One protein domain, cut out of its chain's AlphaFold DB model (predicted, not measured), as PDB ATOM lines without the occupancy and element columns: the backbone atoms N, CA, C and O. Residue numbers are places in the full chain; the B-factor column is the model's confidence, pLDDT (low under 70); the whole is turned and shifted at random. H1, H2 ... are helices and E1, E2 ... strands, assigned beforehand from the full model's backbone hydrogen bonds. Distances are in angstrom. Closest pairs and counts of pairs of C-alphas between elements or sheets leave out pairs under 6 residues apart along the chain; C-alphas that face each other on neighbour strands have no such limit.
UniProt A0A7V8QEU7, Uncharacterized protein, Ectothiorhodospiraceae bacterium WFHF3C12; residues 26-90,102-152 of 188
ATOM      1  N   GLU A  26     257.317 302.235 313.011       57.31
ATOM      2  CA  GLU A  26     256.060 301.472 313.124       57.31
ATOM      3  C   GLU A  26     255.110 301.693 311.944       57.31
ATOM      4  O   GLU A  26     254.170 300.931 311.771       57.31
ATOM      5  N   ASN A  27     255.404 302.682 311.102       73.25
ATOM      6  CA  ASN A  27     254.598 303.051 309.962       73.25
ATOM      7  C   ASN A  27     255.363 303.026 308.631       73.25
ATOM      8  O   ASN A  27     254.744 303.272 307.619       73.25
ATOM      9  N   GLU A  28     256.669 302.776 308.551       85.12
ATOM     10  CA  GLU A  28     257.333 302.703 307.236       85.12
ATOM     11  C   GLU A  28     257.129 301.315 306.622       85.12
ATOM     12  O   GLU A  28     257.107 300.309 307.334       85.12
ATOM     13  N   VAL A  29     256.982 301.228 305.296       87.69
ATOM     14  CA  VAL A  29     256.676 299.951 304.636       87.69
ATOM     15  C   VAL A  29     257.456 299.760 303.352       87.69
ATOM     16  O   VAL A  29     257.448 300.615 302.469       87.69
ATOM     17  N   VAL A  30     258.066 298.582 303.217       89.75
ATOM     18  CA  VAL A  30     258.593 298.103 301.940       89.75
ATOM     19  C   VAL A  30     257.456 297.601 301.093       89.75
ATOM     20  O   VAL A  30     256.661 296.761 301.519       89.75
ATOM     21  N   VAL A  31     257.450 298.061 299.858       90.69
ATOM     22  CA  VAL A  31     256.548 297.623 298.814       90.69
ATOM     23  C   VAL A  31     257.371 296.891 297.770       90.69
ATOM     24  O   VAL A  31     258.239 297.487 297.127       90.69
ATOM     25  N   VAL A  32     257.081 295.605 297.588       92.25
ATOM     26  CA  VAL A  32     257.720 294.765 296.570       92.25
ATOM     27  C   VAL A  32     256.664 294.276 295.576       92.25
ATOM     28  O   VAL A  32     255.875 293.385 295.910       92.25
ATOM     29  N   PRO A  33     256.635 294.831 294.354       93.81
ATOM     30  CA  PRO A  33     255.797 294.334 293.266       93.81
ATOM     31  C   PRO A  33     256.314 292.986 292.750       93.81
ATOM     32  O   PRO A  33     257.458 292.868 292.303       93.81
ATOM     33  N   MET A  34     255.467 291.963 292.808       93.25
ATOM     34  CA  MET A  34     255.798 290.580 292.471       93.25
ATOM     35  C   MET A  34     254.811 290.026 291.444       93.25
ATOM     36  O   MET A  34     253.622 290.351 291.452       93.25
ATOM     37  N   SER A  35     255.303 289.115 290.614       94.31
ATOM     38  CA  SER A  35     254.501 288.389 289.635       94.31
ATOM     39  C   SER A  35     254.807 286.898 289.694       94.31
ATOM     40  O   SER A  35     255.916 286.470 290.026       94.31
ATOM     41  N   TYR A  36     253.797 286.099 289.374       92.56
ATOM     42  CA  TYR A  36     253.918 284.678 289.092       92.56
ATOM     43  C   TYR A  36     253.439 284.413 287.672       92.56
ATOM     44  O   TYR A  36     252.319 284.785 287.320       92.56
ATOM     45  N   GLY A  37     254.268 283.739 286.884       91.19
ATOM     46  CA  GLY A  37     253.968 283.337 285.515       91.19
ATOM     47  C   GLY A  37     254.908 282.219 285.085       91.19
ATOM     48  O   GLY A  37     255.998 282.085 285.636       91.19
ATOM     49  N   ASP A  38     254.462 281.370 284.160       89.31
ATOM     50  CA  ASP A  38     255.267 280.272 283.601       89.31
ATOM     51  C   ASP A  38     255.917 279.362 284.660       89.31
ATOM     52  O   ASP A  38     257.019 278.839 284.501       89.31
ATOM     53  N   GLY A  39     255.222 279.169 285.784       87.94
ATOM     54  CA  GLY A  39     255.686 278.312 286.871       87.94
ATOM     55  C   GLY A  39     256.647 278.974 287.866       87.94
ATOM     56  O   GLY A  39     257.007 278.325 288.851       87.94
ATOM     57  N   VAL A  40     257.036 280.238 287.671       90.44
ATOM     58  CA  VAL A  40     258.068 280.919 288.469       90.44
ATOM     59  C   VAL A  40     257.590 282.247 289.060       90.44
ATOM     60  O   VAL A  40     256.742 282.933 288.499       90.44
ATOM     61  N   TYR A  41     258.148 282.603 290.220       92.69
ATOM     62  CA  TYR A  41     257.983 283.927 290.825       92.69
ATOM     63  C   TYR A  41     259.136 284.836 290.405       92.69
ATOM     64  O   TYR A  41     260.280 284.380 290.366       92.69
ATOM     65  N   PHE A  42     258.849 286.112 290.163       93.56
ATOM     66  CA  PHE A  42     259.848 287.137 289.870       93.56
ATOM     67  C   PHE A  42     259.399 288.513 290.382       93.56
ATOM     68  O   PHE A  42     258.211 288.755 290.602       93.56
ATOM     69  N   GLN A  43     260.365 289.408 290.592       94.06
ATOM     70  CA  GLN A  43     260.101 290.810 290.906       94.06
ATOM     71  C   GLN A  43     259.750 291.556 289.614       94.06
ATOM     72  O   GLN A  43     260.488 291.463 288.634       94.06
ATOM     73  N   ARG A  44     258.625 292.277 289.611       91.38
ATOM     74  CA  ARG A  44     258.137 292.992 288.422       91.38
ATOM     75  C   ARG A  44     258.789 294.364 288.264       91.38
ATOM     76  O   ARG A  44     259.229 294.700 287.172       91.38
ATOM     77  N   ASP A  45     258.863 295.115 289.359       93.50
ATOM     78  CA  ASP A  45     259.380 296.485 289.410       93.50
ATOM     79  C   ASP A  45     260.297 296.675 290.625       93.50
ATOM     80  O   ASP A  45     260.292 295.865 291.559       93.50
ATOM     81  N   ALA A  46     261.064 297.770 290.638       93.38
ATOM     82  CA  ALA A  46     261.922 298.122 291.765       93.38
ATOM     83  C   ALA A  46     261.129 298.196 293.082       93.38
ATOM     84  O   ALA A  46     259.997 298.690 293.130       93.38
ATOM     85  N   ALA A  47     261.739 297.699 294.159       93.19
ATOM     86  CA  ALA A  47     261.183 297.857 295.493       93.19
ATOM     87  C   ALA A  47     261.199 299.342 295.878       93.19
ATOM     88  O   ALA A  47     262.067 300.101 295.448       93.19
ATOM     89  N   ARG A  48     260.242 299.753 296.705       92.38
ATOM     90  CA  ARG A  48     260.163 301.121 297.228       92.38
ATOM     91  C   ARG A  48     259.797 301.102 298.700       92.38
ATOM     92  O   ARG A  48     259.143 300.165 299.153       92.38
ATOM     93  N   ILE A  49     260.177 302.147 299.418       90.69
ATOM     94  CA  ILE A  49     259.802 302.345 300.817       90.69
ATOM     95  C   ILE A  49     258.821 303.508 300.878       90.69
ATOM     96  O   ILE A  49     259.028 304.541 300.242       90.69
ATOM     97  N   LEU A  50     257.725 303.311 301.602       88.56
ATOM     98  CA  LEU A  50     256.733 304.339 301.880       88.56
ATOM     99  C   LEU A  50     256.922 304.866 303.309       88.56
ATOM    100  O   LEU A  50     257.216 304.068 304.202       88.56
ATOM    101  N   PRO A  51     256.695 306.170 303.549       88.00
ATOM    102  CA  PRO A  51     256.887 306.797 304.862       88.00
ATOM    103  C   PRO A  51     255.748 306.509 305.862       88.00
ATOM    104  O   PRO A  51     255.696 307.097 306.944       88.00
ATOM    105  N   CYS A  52     254.784 305.674 305.473       80.88
ATOM    106  CA  CYS A  52     253.529 305.422 306.175       80.88
ATOM    107  C   CYS A  52     252.926 304.067 305.755       80.88
ATOM    108  O   CYS A  52     253.167 303.576 304.645       80.88
ATOM    109  N   GLU A  53     252.139 303.468 306.653       72.50
ATOM    110  CA  GLU A  53     251.632 302.112 306.481       72.50
ATOM    111  C   GLU A  53     250.515 302.113 305.423       72.50
ATOM    112  O   GLU A  53     249.641 302.987 305.446       72.50
ATOM    113  N   PRO A  54     250.505 301.166 304.469       67.44
ATOM    114  CA  PRO A  54     249.360 300.971 303.602       67.44
ATOM    115  C   PRO A  54     248.200 300.389 304.424       67.44
ATOM    116  O   PRO A  54     248.419 299.665 305.391       67.44
ATOM    117  N   PRO A  55     246.943 300.602 304.010       56.94
ATOM    118  CA  PRO A  55     245.768 300.160 304.766       56.94
ATOM    119  C   PRO A  55     245.618 298.629 304.890       56.94
ATOM    120  O   PRO A  55     244.687 298.156 305.539       56.94
ATOM    121  N   THR A  56     246.491 297.839 304.258       59.22
ATOM    122  CA  THR A  56     246.398 296.378 304.198       59.22
ATOM    123  C   THR A  56     247.759 295.720 304.419       59.22
ATOM    124  O   THR A  56     248.664 295.863 303.594       59.22
ATOM    125  N   LEU A  57     247.874 294.937 305.492       57.84
ATOM    126  CA  LEU A  57     249.014 294.056 305.751       57.84
ATOM    127  C   LEU A  57     248.838 292.694 305.053       57.84
ATOM    128  O   LEU A  57     247.705 292.242 304.854       57.84
ATOM    129  N   PRO A  58     249.932 291.994 304.699       61.06
ATOM    130  CA  PRO A  58     249.841 290.660 304.125       61.06
ATOM    131  C   PRO A  58     249.250 289.672 305.134       61.06
ATOM    132  O   PRO A  58     249.647 289.610 306.299       61.06
ATOM    133  N   VAL A  59     248.319 288.849 304.655       64.12
ATOM    134  CA  VAL A  59     247.693 287.792 305.454       64.12
ATOM    135  C   VAL A  59     248.704 286.670 305.702       64.12
ATOM    136  O   VAL A  59     249.304 286.134 304.763       64.12
ATOM    137  N   ALA A  60     248.876 286.300 306.973       70.44
ATOM    138  CA  ALA A  60     249.766 285.219 307.384       70.44
ATOM    139  C   ALA A  60     249.416 283.892 306.681       70.44
ATOM    140  O   ALA A  60     248.245 283.537 306.528       70.44
ATOM    141  N   GLY A  61     250.448 283.171 306.238       68.00
ATOM    142  CA  GLY A  61     250.318 281.872 305.573       68.00
ATOM    143  C   GLY A  61     250.448 280.664 306.511       68.00
ATOM    144  O   GLY A  61     250.841 280.796 307.668       68.00
ATOM    145  N   GLY A  62     250.136 279.471 305.993       72.38
ATOM    146  CA  GLY A  62     250.305 278.175 306.670       72.38
ATOM    147  C   GLY A  62     251.511 277.370 306.155       72.38
ATOM    148  O   GLY A  62     252.275 277.844 305.323       72.38
ATOM    149  N   GLY A  63     251.684 276.120 306.605       62.84
ATOM    150  CA  GLY A  63     252.898 275.310 306.355       62.84
ATOM    151  C   GLY A  63     253.293 275.072 304.886       62.84
ATOM    152  O   GLY A  63     254.464 274.868 304.588       62.84
ATOM    153  N   VAL A  64     252.341 275.134 303.950       71.12
ATOM    154  CA  VAL A  64     252.570 274.888 302.508       71.12
ATOM    155  C   VAL A  64     252.694 276.167 301.680       71.12
ATOM    156  O   VAL A  64     252.668 276.116 300.448       71.12
ATOM    157  N   THR A  65     252.766 277.324 302.331       84.25
ATOM    158  CA  THR A  65     252.734 278.611 301.643       84.25
ATOM    159  C   THR A  65     254.143 279.178 301.430       84.25
ATOM    160  O   THR A  65     255.106 278.689 302.032       84.25
ATOM    161  N   PRO A  66     254.305 280.182 300.550       89.06
ATOM    162  CA  PRO A  66     255.564 280.898 300.416       89.06
ATOM    163  C   PRO A  66     256.049 281.472 301.749       89.06
ATOM    164  O   PRO A  66     255.251 281.722 302.656       89.06
ATOM    165  N   ARG A  67     257.352 281.728 301.857       91.75
ATOM    166  CA  ARG A  67     257.919 282.491 302.975       91.75
ATOM    167  C   ARG A  67     258.809 283.613 302.474       91.75
ATOM    168  O   ARG A  67     259.400 283.515 301.398       91.75
ATOM    169  N   VAL A  68     258.910 284.657 303.280       91.81
ATOM    170  CA  VAL A  68     259.842 285.759 303.073       91.81
ATOM    171  C   VAL A  68     260.783 285.866 304.262       91.81
ATOM    172  O   VAL A  68     260.366 285.708 305.410       91.81
ATOM    173  N   GLU A  69     262.049 286.125 303.971       92.62
ATOM    174  CA  GLU A  69     263.098 286.377 304.950       92.62
ATOM    175  C   GLU A  69     263.669 287.775 304.725       92.62
ATOM    176  O   GLU A  69     263.871 288.180 303.579       92.62
ATOM    177  N   GLY A  70     263.930 288.496 305.813       91.19
ATOM    178  CA  GLY A  70     264.682 289.749 305.788       91.19
ATOM    179  C   GLY A  70     266.040 289.561 306.437       91.19
ATOM    180  O   GLY A  70     266.135 288.951 307.509       91.19
ATOM    181  N   LEU A  71     267.079 290.056 305.772       91.75
ATOM    182  CA  LEU A  71     268.463 289.880 306.184       91.75
ATOM    183  C   LEU A  71     269.144 291.218 306.489       91.75
ATOM    184  O   LEU A  71     268.858 292.234 305.852       91.75
ATOM    185  N   ARG A  72     270.083 291.165 307.439       88.12
ATOM    186  CA  ARG A  72     271.004 292.237 307.829       88.12
ATOM    187  C   ARG A  72     272.413 291.692 307.936       88.12
ATOM    188  O   ARG A  72     272.640 290.795 308.739       88.12
ATOM    189  N   ASN A  73     273.376 292.237 307.202       87.00
ATOM    190  CA  ASN A  73     274.755 291.748 307.194       87.00
ATOM    191  C   ASN A  73     274.824 290.226 306.967       87.00
ATOM    192  O   ASN A  73     275.589 289.521 307.626       87.00
ATOM    193  N   SER A  74     273.985 289.702 306.066       85.94
ATOM    194  CA  SER A  74     273.781 288.258 305.825       85.94
ATOM    195  C   SER A  74     273.174 287.434 306.980       85.94
ATOM    196  O   SER A  74     273.024 286.221 306.837       85.94
ATOM    197  N   GLU A  75     272.787 288.048 308.098       89.19
ATOM    198  CA  GLU A  75     272.059 287.399 309.192       89.19
ATOM    199  C   GLU A  75     270.546 287.534 308.988       89.19
ATOM    200  O   GLU A  75     270.042 288.608 308.667       89.19
ATOM    201  N   GLN A  76     269.803 286.447 309.188       90.12
ATOM    202  CA  GLN A  76     268.345 286.464 309.112       90.12
ATOM    203  C   GLN A  76     267.758 287.177 310.338       90.12
ATOM    204  O   GLN A  76     267.848 286.672 311.454       90.12
ATOM    205  N   VAL A  77     267.085 288.308 310.120       86.81
ATOM    206  CA  VAL A  77     266.420 289.071 311.189       86.81
ATOM    207  C   VAL A  77     264.972 288.622 311.374       86.81
ATOM    208  O   VAL A  77     264.470 288.565 312.494       86.81
ATOM    209  N   PHE A  78     264.293 288.247 310.288       87.00
ATOM    210  CA  PHE A  78     262.972 287.628 310.369       87.00
ATOM    211  C   PHE A  78     262.759 286.575 309.285       87.00
ATOM    212  O   PHE A  78     263.401 286.584 308.237       87.00
ATOM    213  N   SER A  79     261.795 285.693 309.540       88.75
ATOM    214  CA  SER A  79     261.201 284.804 308.545       88.75
ATOM    215  C   SER A  79     259.709 284.705 308.819       88.75
ATOM    216  O   SER A  79     259.303 284.485 309.964       88.75
ATOM    217  N   LYS A  80     258.883 284.924 307.795       86.06
ATOM    218  CA  LYS A  80     257.423 284.883 307.923       86.06
ATOM    219  C   LYS A  80     256.789 284.089 306.782       86.06
ATOM    220  O   LYS A  80     257.123 284.333 305.620       86.06
ATOM    221  N   PRO A  81     255.848 283.175 307.082       88.69
ATOM    222  CA  PRO A  81     255.026 282.558 306.057       88.69
ATOM    223  C   PRO A  81     254.002 283.563 305.523       88.69
ATOM    224  O   PRO A  81     253.356 284.292 306.276       88.69
ATOM    225  N   LEU A  82     253.821 283.560 304.210       85.81
ATOM    226  CA  LEU A  82     252.879 284.399 303.481       85.81
ATOM    227  C   LEU A  82     251.849 283.509 302.817       85.81
ATOM    228  O   LEU A  82     252.224 282.487 302.251       85.81
ATOM    229  N   ARG A  83     250.569 283.879 302.843       85.25
ATOM    230  CA  ARG A  83     249.543 283.166 302.077       85.25
ATOM    231  C   ARG A  83     249.936 283.093 300.591       85.25
ATOM    232  O   ARG A  83     250.378 284.091 300.034       85.25
ATOM    233  N   ASP A  84     249.768 281.928 299.950       87.25
ATOM    234  CA  ASP A  84     250.043 281.791 298.507       87.25
ATOM    235  C   ASP A  84     249.057 282.688 297.731       87.25
ATOM    236  O   ASP A  84     247.847 282.441 297.804       87.25
ATOM    237  N   PRO A  85     249.538 283.712 297.000       84.75
ATOM    238  CA  PRO A  85     248.674 284.653 296.285       84.75
ATOM    239  C   PRO A  85     247.876 283.990 295.155       84.75
ATOM    240  O   PRO A  85     246.899 284.557 294.680       84.75
ATOM    241  N   ARG A  86     248.233 282.765 294.743       86.50
ATOM    242  CA  ARG A  86     247.489 281.995 293.733       86.50
ATOM    243  C   ARG A  86     246.261 281.281 294.300       86.50
ATOM    244  O   ARG A  86     245.523 280.656 293.539       86.50
ATOM    245  N   LEU A  87     246.068 281.303 295.622       81.12
ATOM    246  CA  LEU A  87     244.929 280.677 296.292       81.12
ATOM    247  C   LEU A  87     243.803 281.688 296.499       81.12
ATOM    248  O   LEU A  87     243.933 282.624 297.292       81.12
ATOM    249  N   LYS A  88     242.662 281.435 295.855       72.38
ATOM    250  CA  LYS A  88     241.451 282.244 296.020       72.38
ATOM    251  C   LYS A  88     240.887 282.110 297.440       72.38
ATOM    252  O   LYS A  88     240.935 281.037 298.042       72.38
ATOM    253  N   LEU A  89     240.383 283.215 297.989       69.00
ATOM    254  CA  LEU A  89     239.459 283.178 299.124       69.00
ATOM    255  C   LEU A  89     238.086 282.784 298.594       69.00
ATOM    256  O   LEU A  89     237.625 283.356 297.612       69.00
ATOM    257  N   VAL A  90     237.458 281.816 299.250       65.88
ATOM    258  CA  VAL A  90     236.038 281.528 299.075       65.88
ATOM    259  C   VAL A  90     235.363 281.983 300.361       65.88
ATOM    260  O   VAL A  90     235.749 281.537 301.441       65.88
ATOM    261  N   VAL A 102     245.499 279.588 290.658       84.94
ATOM    262  CA  VAL A 102     245.691 280.515 289.541       84.94
ATOM    263  C   VAL A 102     247.089 280.301 288.934       84.94
ATOM    264  O   VAL A 102     248.085 280.220 289.657       84.94
ATOM    265  N   THR A 103     247.165 280.182 287.608       88.06
ATOM    266  CA  THR A 103     248.408 279.889 286.872       88.06
ATOM    267  C   THR A 103     249.290 281.115 286.643       88.06
ATOM    268  O   THR A 103     250.495 280.956 286.463       88.06
ATOM    269  N   ALA A 104     248.723 282.323 286.706       89.69
ATOM    270  CA  ALA A 104     249.447 283.589 286.656       89.69
ATOM    271  C   ALA A 104     248.783 284.630 287.569       89.69
ATOM    272  O   ALA A 104     247.560 284.736 287.594       89.69
ATOM    273  N   THR A 105     249.567 285.392 288.331       89.94
ATOM    274  CA  THR A 105     249.030 286.448 289.201       89.94
ATOM    275  C   THR A 105     250.066 287.524 289.477       89.94
ATOM    276  O   THR A 105     251.240 287.217 289.680       89.94
ATOM    277  N   ASP A 106     249.601 288.764 289.577       91.38
ATOM    278  CA  ASP A 106     250.368 289.883 290.111       91.38
ATOM    279  C   ASP A 106     249.932 290.156 291.547       91.38
ATOM    280  O   ASP A 106     248.758 289.998 291.890       91.38
ATOM    281  N   PHE A 107     250.876 290.535 292.401       88.44
ATOM    282  CA  PHE A 107     250.599 290.899 293.785       88.44
ATOM    283  C   PHE A 107     251.683 291.824 294.334       88.44
ATOM    284  O   PHE A 107     252.804 291.881 293.833       88.44
ATOM    285  N   THR A 108     251.353 292.526 295.412       88.88
ATOM    286  CA  THR A 108     252.293 293.408 296.100       88.88
ATOM    287  C   THR A 108     252.541 292.883 297.502       88.88
ATOM    288  O   THR A 108     251.600 292.656 298.262       88.88
ATOM    289  N   LEU A 109     253.811 292.687 297.849       87.12
ATOM    290  CA  LEU A 109     254.210 292.383 299.215       87.12
ATOM    291  C   LEU A 109     254.439 293.685 299.971       87.12
ATOM    292  O   LEU A 109     255.243 294.515 299.551       87.12
ATOM    293  N   TYR A 110     253.743 293.818 301.094       85.88
ATOM    294  CA  TYR A 110     253.905 294.915 302.036       85.88
ATOM    295  C   TYR A 110     254.568 294.370 303.289       85.88
ATOM    296  O   TYR A 110     254.023 293.480 303.938       85.88
ATOM    297  N   LEU A 111     255.757 294.854 303.620       83.19
ATOM    298  CA  LEU A 111     256.475 294.415 304.812       83.19
ATOM    299  C   LEU A 111     256.795 295.628 305.672       83.19
ATOM    300  O   LEU A 111     257.253 296.624 305.111       83.19
ATOM    301  N   PRO A 112     256.595 295.550 307.002       79.69
ATOM    302  CA  PRO A 112     257.084 296.580 307.902       79.69
ATOM    303  C   PRO A 112     258.550 296.841 307.593       79.69
ATOM    304  O   PRO A 112     259.366 295.913 307.593       79.69
ATOM    305  N   TRP A 113     258.855 298.085 307.254       80.31
ATOM    306  CA  TRP A 113     260.225 298.487 307.060       80.31
ATOM    307  C   TRP A 113     260.864 298.664 308.424       80.31
ATOM    308  O   TRP A 113     260.306 299.268 309.339       80.31
ATOM    309  N   THR A 114     262.073 298.148 308.545       71.88
ATOM    310  CA  THR A 114     262.986 298.617 309.567       71.88
ATOM    311  C   THR A 114     264.261 299.012 308.848       71.88
ATOM    312  O   THR A 114     264.644 298.408 307.846       71.88
ATOM    313  N   ASN A 115     264.970 299.984 309.404       68.31
ATOM    314  CA  ASN A 115     266.344 300.305 309.025       68.31
ATOM    315  C   ASN A 115     267.334 299.151 309.293       68.31
ATOM    316  O   ASN A 115     268.547 299.344 309.241       68.31
ATOM    317  N   GLU A 116     266.836 297.960 309.626       68.75
ATOM    318  CA  GLU A 116     267.631 296.780 309.889       68.75
ATOM    319  C   GLU A 116     267.705 295.840 308.687       68.75
ATOM    320  O   GLU A 116     268.537 294.948 308.727       68.75
ATOM    321  N   TYR A 117     266.900 295.990 307.631       81.38
ATOM    322  CA  TYR A 117     266.942 295.063 306.490       81.38
ATOM    323  C   TYR A 117     267.613 295.694 305.271       81.38
ATOM    324  O   TYR A 117     267.250 296.784 304.843       81.38
ATOM    325  N   GLU A 118     268.549 294.971 304.665       88.62
ATOM    326  CA  GLU A 118     269.207 295.371 303.410       88.62
ATOM    327  C   GLU A 118     268.855 294.439 302.242       88.62
ATOM    328  O   GLU A 118     268.998 294.805 301.077       88.62
ATOM    329  N   GLU A 119     268.359 293.237 302.544       93.25
ATOM    330  CA  GLU A 119     267.993 292.230 301.553       93.25
ATOM    331  C   GLU A 119     266.712 291.497 301.967       93.25
ATOM    332  O   GLU A 119     266.523 291.146 303.136       93.25
ATOM    333  N   LEU A 120     265.847 291.225 300.988       93.88
ATOM    334  CA  LEU A 120     264.709 290.321 301.126       93.88
ATOM    335  C   LEU A 120     264.910 289.077 300.263       93.88
ATOM    336  O   LEU A 120     265.296 289.160 299.096       93.88
ATOM    337  N   ARG A 121     264.571 287.917 300.819       95.00
ATOM    338  CA  ARG A 121     264.559 286.637 300.107       95.00
ATOM    339  C   ARG A 121     263.166 286.051 300.101       95.00
ATOM    340  O   ARG A 121     262.558 285.864 301.152       95.00
ATOM    341  N   PHE A 122     262.676 285.715 298.917       94.00
ATOM    342  CA  PHE A 122     261.385 285.071 298.737       94.00
ATOM    343  C   PHE A 122     261.559 283.604 298.351       94.00
ATOM    344  O   PHE A 122     262.290 283.276 297.416       94.00
ATOM    345  N   PHE A 123     260.830 282.721 299.030       93.31
ATOM    346  CA  PHE A 123     260.837 281.278 298.805       93.31
ATOM    347  C   PHE A 123     259.423 280.822 298.454       93.31
ATOM    348  O   PHE A 123     258.479 281.070 299.202       93.31
ATOM    349  N   SER A 124     259.267 280.106 297.341       88.88
ATOM    350  CA  SER A 124     257.959 279.662 296.842       88.88
ATOM    351  C   SER A 124     257.292 278.587 297.710       88.88
ATOM    352  O   SER A 124     256.108 278.316 297.537       88.88
ATOM    353  N   ASN A 125     258.040 277.949 298.615       85.00
ATOM    354  CA  ASN A 125     257.522 277.066 299.659       85.00
ATOM    355  C   ASN A 125     258.454 277.080 300.888       85.00
ATOM    356  O   ASN A 125     259.596 277.537 300.799       85.00
ATOM    357  N   GLN A 126     257.981 276.553 302.020       80.94
ATOM    358  CA  GLN A 126     258.743 276.550 303.274       80.94
ATOM    359  C   GLN A 126     259.900 275.546 303.330       80.94
ATOM    360  O   GLN A 126     260.781 275.695 304.170       80.94
ATOM    361  N   GLU A 127     259.931 274.535 302.467       84.25
ATOM    362  CA  GLU A 127     260.948 273.472 302.508       84.25
ATOM    363  C   GLU A 127     262.191 273.814 301.677       84.25
ATOM    364  O   GLU A 127     263.254 273.207 301.832       84.25
ATOM    365  N   ARG A 128     262.079 274.806 300.788       84.62
ATOM    366  CA  ARG A 128     263.183 275.255 299.949       84.62
ATOM    367  C   ARG A 128     264.297 275.889 300.777       84.62
ATOM    368  O   ARG A 128     264.063 276.709 301.669       84.62
ATOM    369  N   ARG A 129     265.528 275.511 300.418       86.06
ATOM    370  CA  ARG A 129     266.777 276.048 300.982       86.06
ATOM    371  C   ARG A 129     267.298 277.266 300.226       86.06
ATOM    372  O   ARG A 129     267.999 278.077 300.810       86.06
ATOM    373  N   GLU A 130     266.943 277.393 298.951       88.94
ATOM    374  CA  GLU A 130     267.375 278.487 298.082       88.94
ATOM    375  C   GLU A 130     266.194 279.393 297.743       88.94
ATOM    376  O   GLU A 130     265.089 278.916 297.454       88.94
ATOM    377  N   ALA A 131     266.445 280.700 297.790       92.06
ATOM    378  CA  ALA A 131     265.458 281.712 297.458       92.06
ATOM    379  C   ALA A 131     265.144 281.679 295.956       92.06
ATOM    380  O   ALA A 131     266.024 281.500 295.118       92.06
ATOM    381  N   ASN A 132     263.871 281.868 295.616       91.75
ATOM    382  CA  ASN A 132     263.421 282.055 294.239       91.75
ATOM    383  C   ASN A 132     263.754 283.460 293.735       91.75
ATOM    384  O   ASN A 132     264.084 283.630 292.567       91.75
ATOM    385  N   VAL A 133     263.623 284.452 294.615       94.00
ATOM    386  CA  VAL A 133     263.844 285.863 294.307       94.00
ATOM    387  C   VAL A 133     264.648 286.467 295.449       94.00
ATOM    388  O   VAL A 133     264.326 286.245 296.620       94.00
ATOM    389  N   VAL A 134     265.695 287.211 295.098       95.19
ATOM    390  CA  VAL A 134     266.535 287.970 296.030       95.19
ATOM    391  C   VAL A 134     266.426 289.435 295.647       95.19
ATOM    392  O   VAL A 134     266.593 289.779 294.479       95.19
ATOM    393  N   ILE A 135     266.111 290.280 296.621       94.56
ATOM    394  CA  ILE A 135     265.820 291.697 296.417       94.56
ATOM    395  C   ILE A 135     266.774 292.489 297.297       94.56
ATOM    396  O   ILE A 135     266.684 292.416 298.522       94.56
ATOM    397  N   ASN A 136     267.668 293.250 296.674       93.31
ATOM    398  CA  ASN A 136     268.532 294.188 297.378       93.31
ATOM    399  C   ASN A 136     267.781 295.511 297.579       93.31
ATOM    400  O   ASN A 136     267.204 296.054 296.637       93.31
ATOM    401  N   LEU A 137     267.769 296.008 298.811       92.19
ATOM    402  CA  LEU A 137     267.012 297.191 299.207       92.19
ATOM    403  C   LEU A 137     267.843 298.477 299.151       92.19
ATOM    404  O   LEU A 137     267.271 299.543 299.343       92.19
ATOM    405  N   ALA A 138     269.147 298.421 298.859       91.06
ATOM    406  CA  ALA A 138     270.038 299.585 298.876       91.06
ATOM    407  C   ALA A 138     269.539 300.744 297.995       91.06
ATOM    408  O   ALA A 138     269.494 301.887 298.449       91.06
ATOM    409  N   ASP A 139     269.093 300.455 296.770       90.69
ATOM    410  CA  ASP A 139     268.564 301.484 295.863       90.69
ATOM    411  C   ASP A 139     267.233 302.066 296.369       90.69
ATOM    412  O   ASP A 139     266.990 303.272 296.270       90.69
ATOM    413  N   ALA A 140     266.378 301.218 296.952       92.06
ATOM    414  CA  ALA A 140     265.107 301.634 297.540       92.06
ATOM    415  C   ALA A 140     265.330 302.530 298.770       92.06
ATOM    416  O   ALA A 140     264.665 303.557 298.898       92.06
ATOM    417  N   ILE A 141     266.299 302.174 299.622       91.25
ATOM    418  CA  ILE A 141     266.758 302.969 300.769       91.25
ATOM    419  C   ILE A 141     267.268 304.323 300.296       91.25
ATOM    420  O   ILE A 141     266.769 305.350 300.743       91.25
ATOM    421  N   GLY A 142     268.219 304.335 299.358       91.00
ATOM    422  CA  GLY A 142     268.815 305.577 298.871       91.00
ATOM    423  C   GLY A 142     267.777 306.510 298.247       91.00
ATOM    424  O   GLY A 142     267.789 307.711 298.506       91.00
ATOM    425  N   THR A 143     266.831 305.959 297.483       92.69
ATOM    426  CA  THR A 143     265.719 306.731 296.904       92.69
ATOM    427  C   THR A 143     264.803 307.299 297.988       92.69
ATOM    428  O   THR A 143     264.409 308.462 297.914       92.69
ATOM    429  N   TYR A 144     264.478 306.498 299.003       91.38
ATOM    430  CA  TYR A 144     263.634 306.905 300.122       91.38
ATOM    431  C   TYR A 144     264.264 308.033 300.943       91.38
ATOM    432  O   TYR A 144     263.631 309.062 301.176       91.38
ATOM    433  N   GLU A 145     265.528 307.876 301.334       91.06
ATOM    434  CA  GLU A 145     266.271 308.886 302.088       91.06
ATOM    435  C   GLU A 145     266.438 310.179 301.282       91.06
ATOM    436  O   GLU A 145     266.212 311.267 301.811       91.06
ATOM    437  N   ALA A 146     266.749 310.079 299.983       92.50
ATOM    438  CA  ALA A 146     266.885 311.240 299.101       92.50
ATOM    439  C   ALA A 146     265.576 312.030 298.936       92.50
ATOM    440  O   ALA A 146     265.614 313.244 298.734       92.50
ATOM    441  N   ALA A 147     264.424 311.363 299.041       89.88
ATOM    442  CA  ALA A 147     263.114 312.005 299.002       89.88
ATOM    443  C   ALA A 147     262.740 312.714 300.321       89.88
ATOM    444  O   ALA A 147     261.722 313.397 300.367       89.88
ATOM    445  N   GLY A 148     263.551 312.590 301.377       89.50
ATOM    446  CA  GLY A 148     263.272 313.139 302.710       89.50
ATOM    447  C   GLY A 148     262.868 312.082 303.739       89.50
ATOM    448  O   GLY A 148     262.513 312.429 304.864       89.50
ATOM    449  N   GLY A 149     262.923 310.794 303.380       88.56
ATOM    450  CA  GLY A 149     262.624 309.689 304.283       88.56
ATOM    451  C   GLY A 149     261.238 309.833 304.904       88.56
ATOM    452  O   GLY A 149     260.250 310.039 304.197       88.56
ATOM    453  N   ARG A 150     261.162 309.759 306.232       84.31
ATOM    454  CA  ARG A 150     259.895 309.870 306.959       84.31
ATOM    455  C   ARG A 150     259.264 311.254 306.856       84.31
ATOM    456  O   ARG A 150     258.053 311.361 306.975       84.31
ATOM    457  N   ASP A 151     260.055 312.292 306.623       86.94
ATOM    458  CA  ASP A 151     259.579 313.677 306.607       86.94
ATOM    459  C   ASP A 151     259.001 314.085 305.236       86.94
ATOM    460  O   ASP A 151     258.707 315.256 304.995       86.94
ATOM    461  N   GLN A 152     258.840 313.122 304.324       87.75
ATOM    462  CA  GLN A 152     258.111 313.298 303.072       87.75
ATOM    463  C   GLN A 152     256.667 313.748 303.327       87.75
ATOM    464  O   GLN A 152     255.952 313.106 304.089       87.75
TER     465      GLN A 152
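This is residues 26 to 90 and 102 to 152 of the 188 residues of an uncharacterized protein of Ectothiorhodospiraceae bacterium WFHF3C12 (UniProt A0A7V8QEU7). Two small sheets, E1 E2 E3 E6 and E5 E4 E7 E8, stand partly face to face as a sandwich, their strands crossed at 43 degrees; edge strands E2 and E8 come near each other, while E5 and E6 stay apart. The short helix H1 sits at one end, near E3, and the unnamed stretch 51 to 66 runs from the first sheet to the second. The printed part has 116 residues, with eight named strands, E1 to E8, followed by one named helix, H1; the first sheet is branched around E1 with antiparallel pairs, and the second has the order E5 E4 E7 E8, all antiparallel. The class is mostly strand, though under half of the residues, 55, are in named elements. The whole is compact, with a radius of gyration of the C-alphas of 14.1 A and spans of 39 by 31 by 24 A.

E1, residues 29 to 37, begins at C-alpha 29 (256.676, 299.951, 304.636) and is 25.5 A long. E2 is residues 40 to 43 and E3 residues 48 to 50. E4, residues 67 to 72, is 17.0 A long, and E5, residues 75 to 81, is 18.0 A. E6, residues 105 to 112, is 22.7 A long and ends at C-alpha 112 (257.084, 296.580, 307.902). E7 is residues 119 to 123, 13.4 A, and E8 residues 133 to 136. H1, residues 138 to 146, is 12.1 A long and ends at C-alpha 146 (266.885, 311.240, 299.101).

E2, beside residues 34 to 37, and E3, beside residues 29 to 31, lie on one side of E1, with E6 on the other side. Across the hairpin E1 and E2, N 35 and O 42 are within hydrogen-bond range at 2.9 A; across the neighbours E1 and E3, N 31 and O 48 are within range at 2.8 A; and across the neighbours E1 and E6, N 32 and O 109 are within range at 2.9 A. In the other sheet such pairs are N 77 and O 70, 2.9 A, in the hairpin E4 and E5; N 69 and O 121, 2.9 A, for E4 and E7; and N 135 and O 120, 2.8 A, in the hairpin E7 and E8. The facing parts of the two sheets are 9.8 A centre to centre, their best planes 23 degrees apart. The closest C-alphas of E2 and E8 are those of Phe 42 and Val 133, 6.1 A. H1 only grazes the first sheet, with residues 139 to 145; its closest C-alphas to E3 are those of Arg 48 and Ala 140, 5.0 A. In H1 every O i to N i+4 pair is within hydrogen-bond range.

The two C-alphas farthest apart are those of Val 90 and Ala 146, 42.8 A. Residues 91 to 101 are not printed, and C-alphas 90 and 102 are 13.6 A apart across this cut. Of the links printed whole, E3 to E4 is long, with 16 residues. The mean pLDDT of the printed part is 85.4; residues under 70 include 54 to 59, 89 to 90 and 115 to 116.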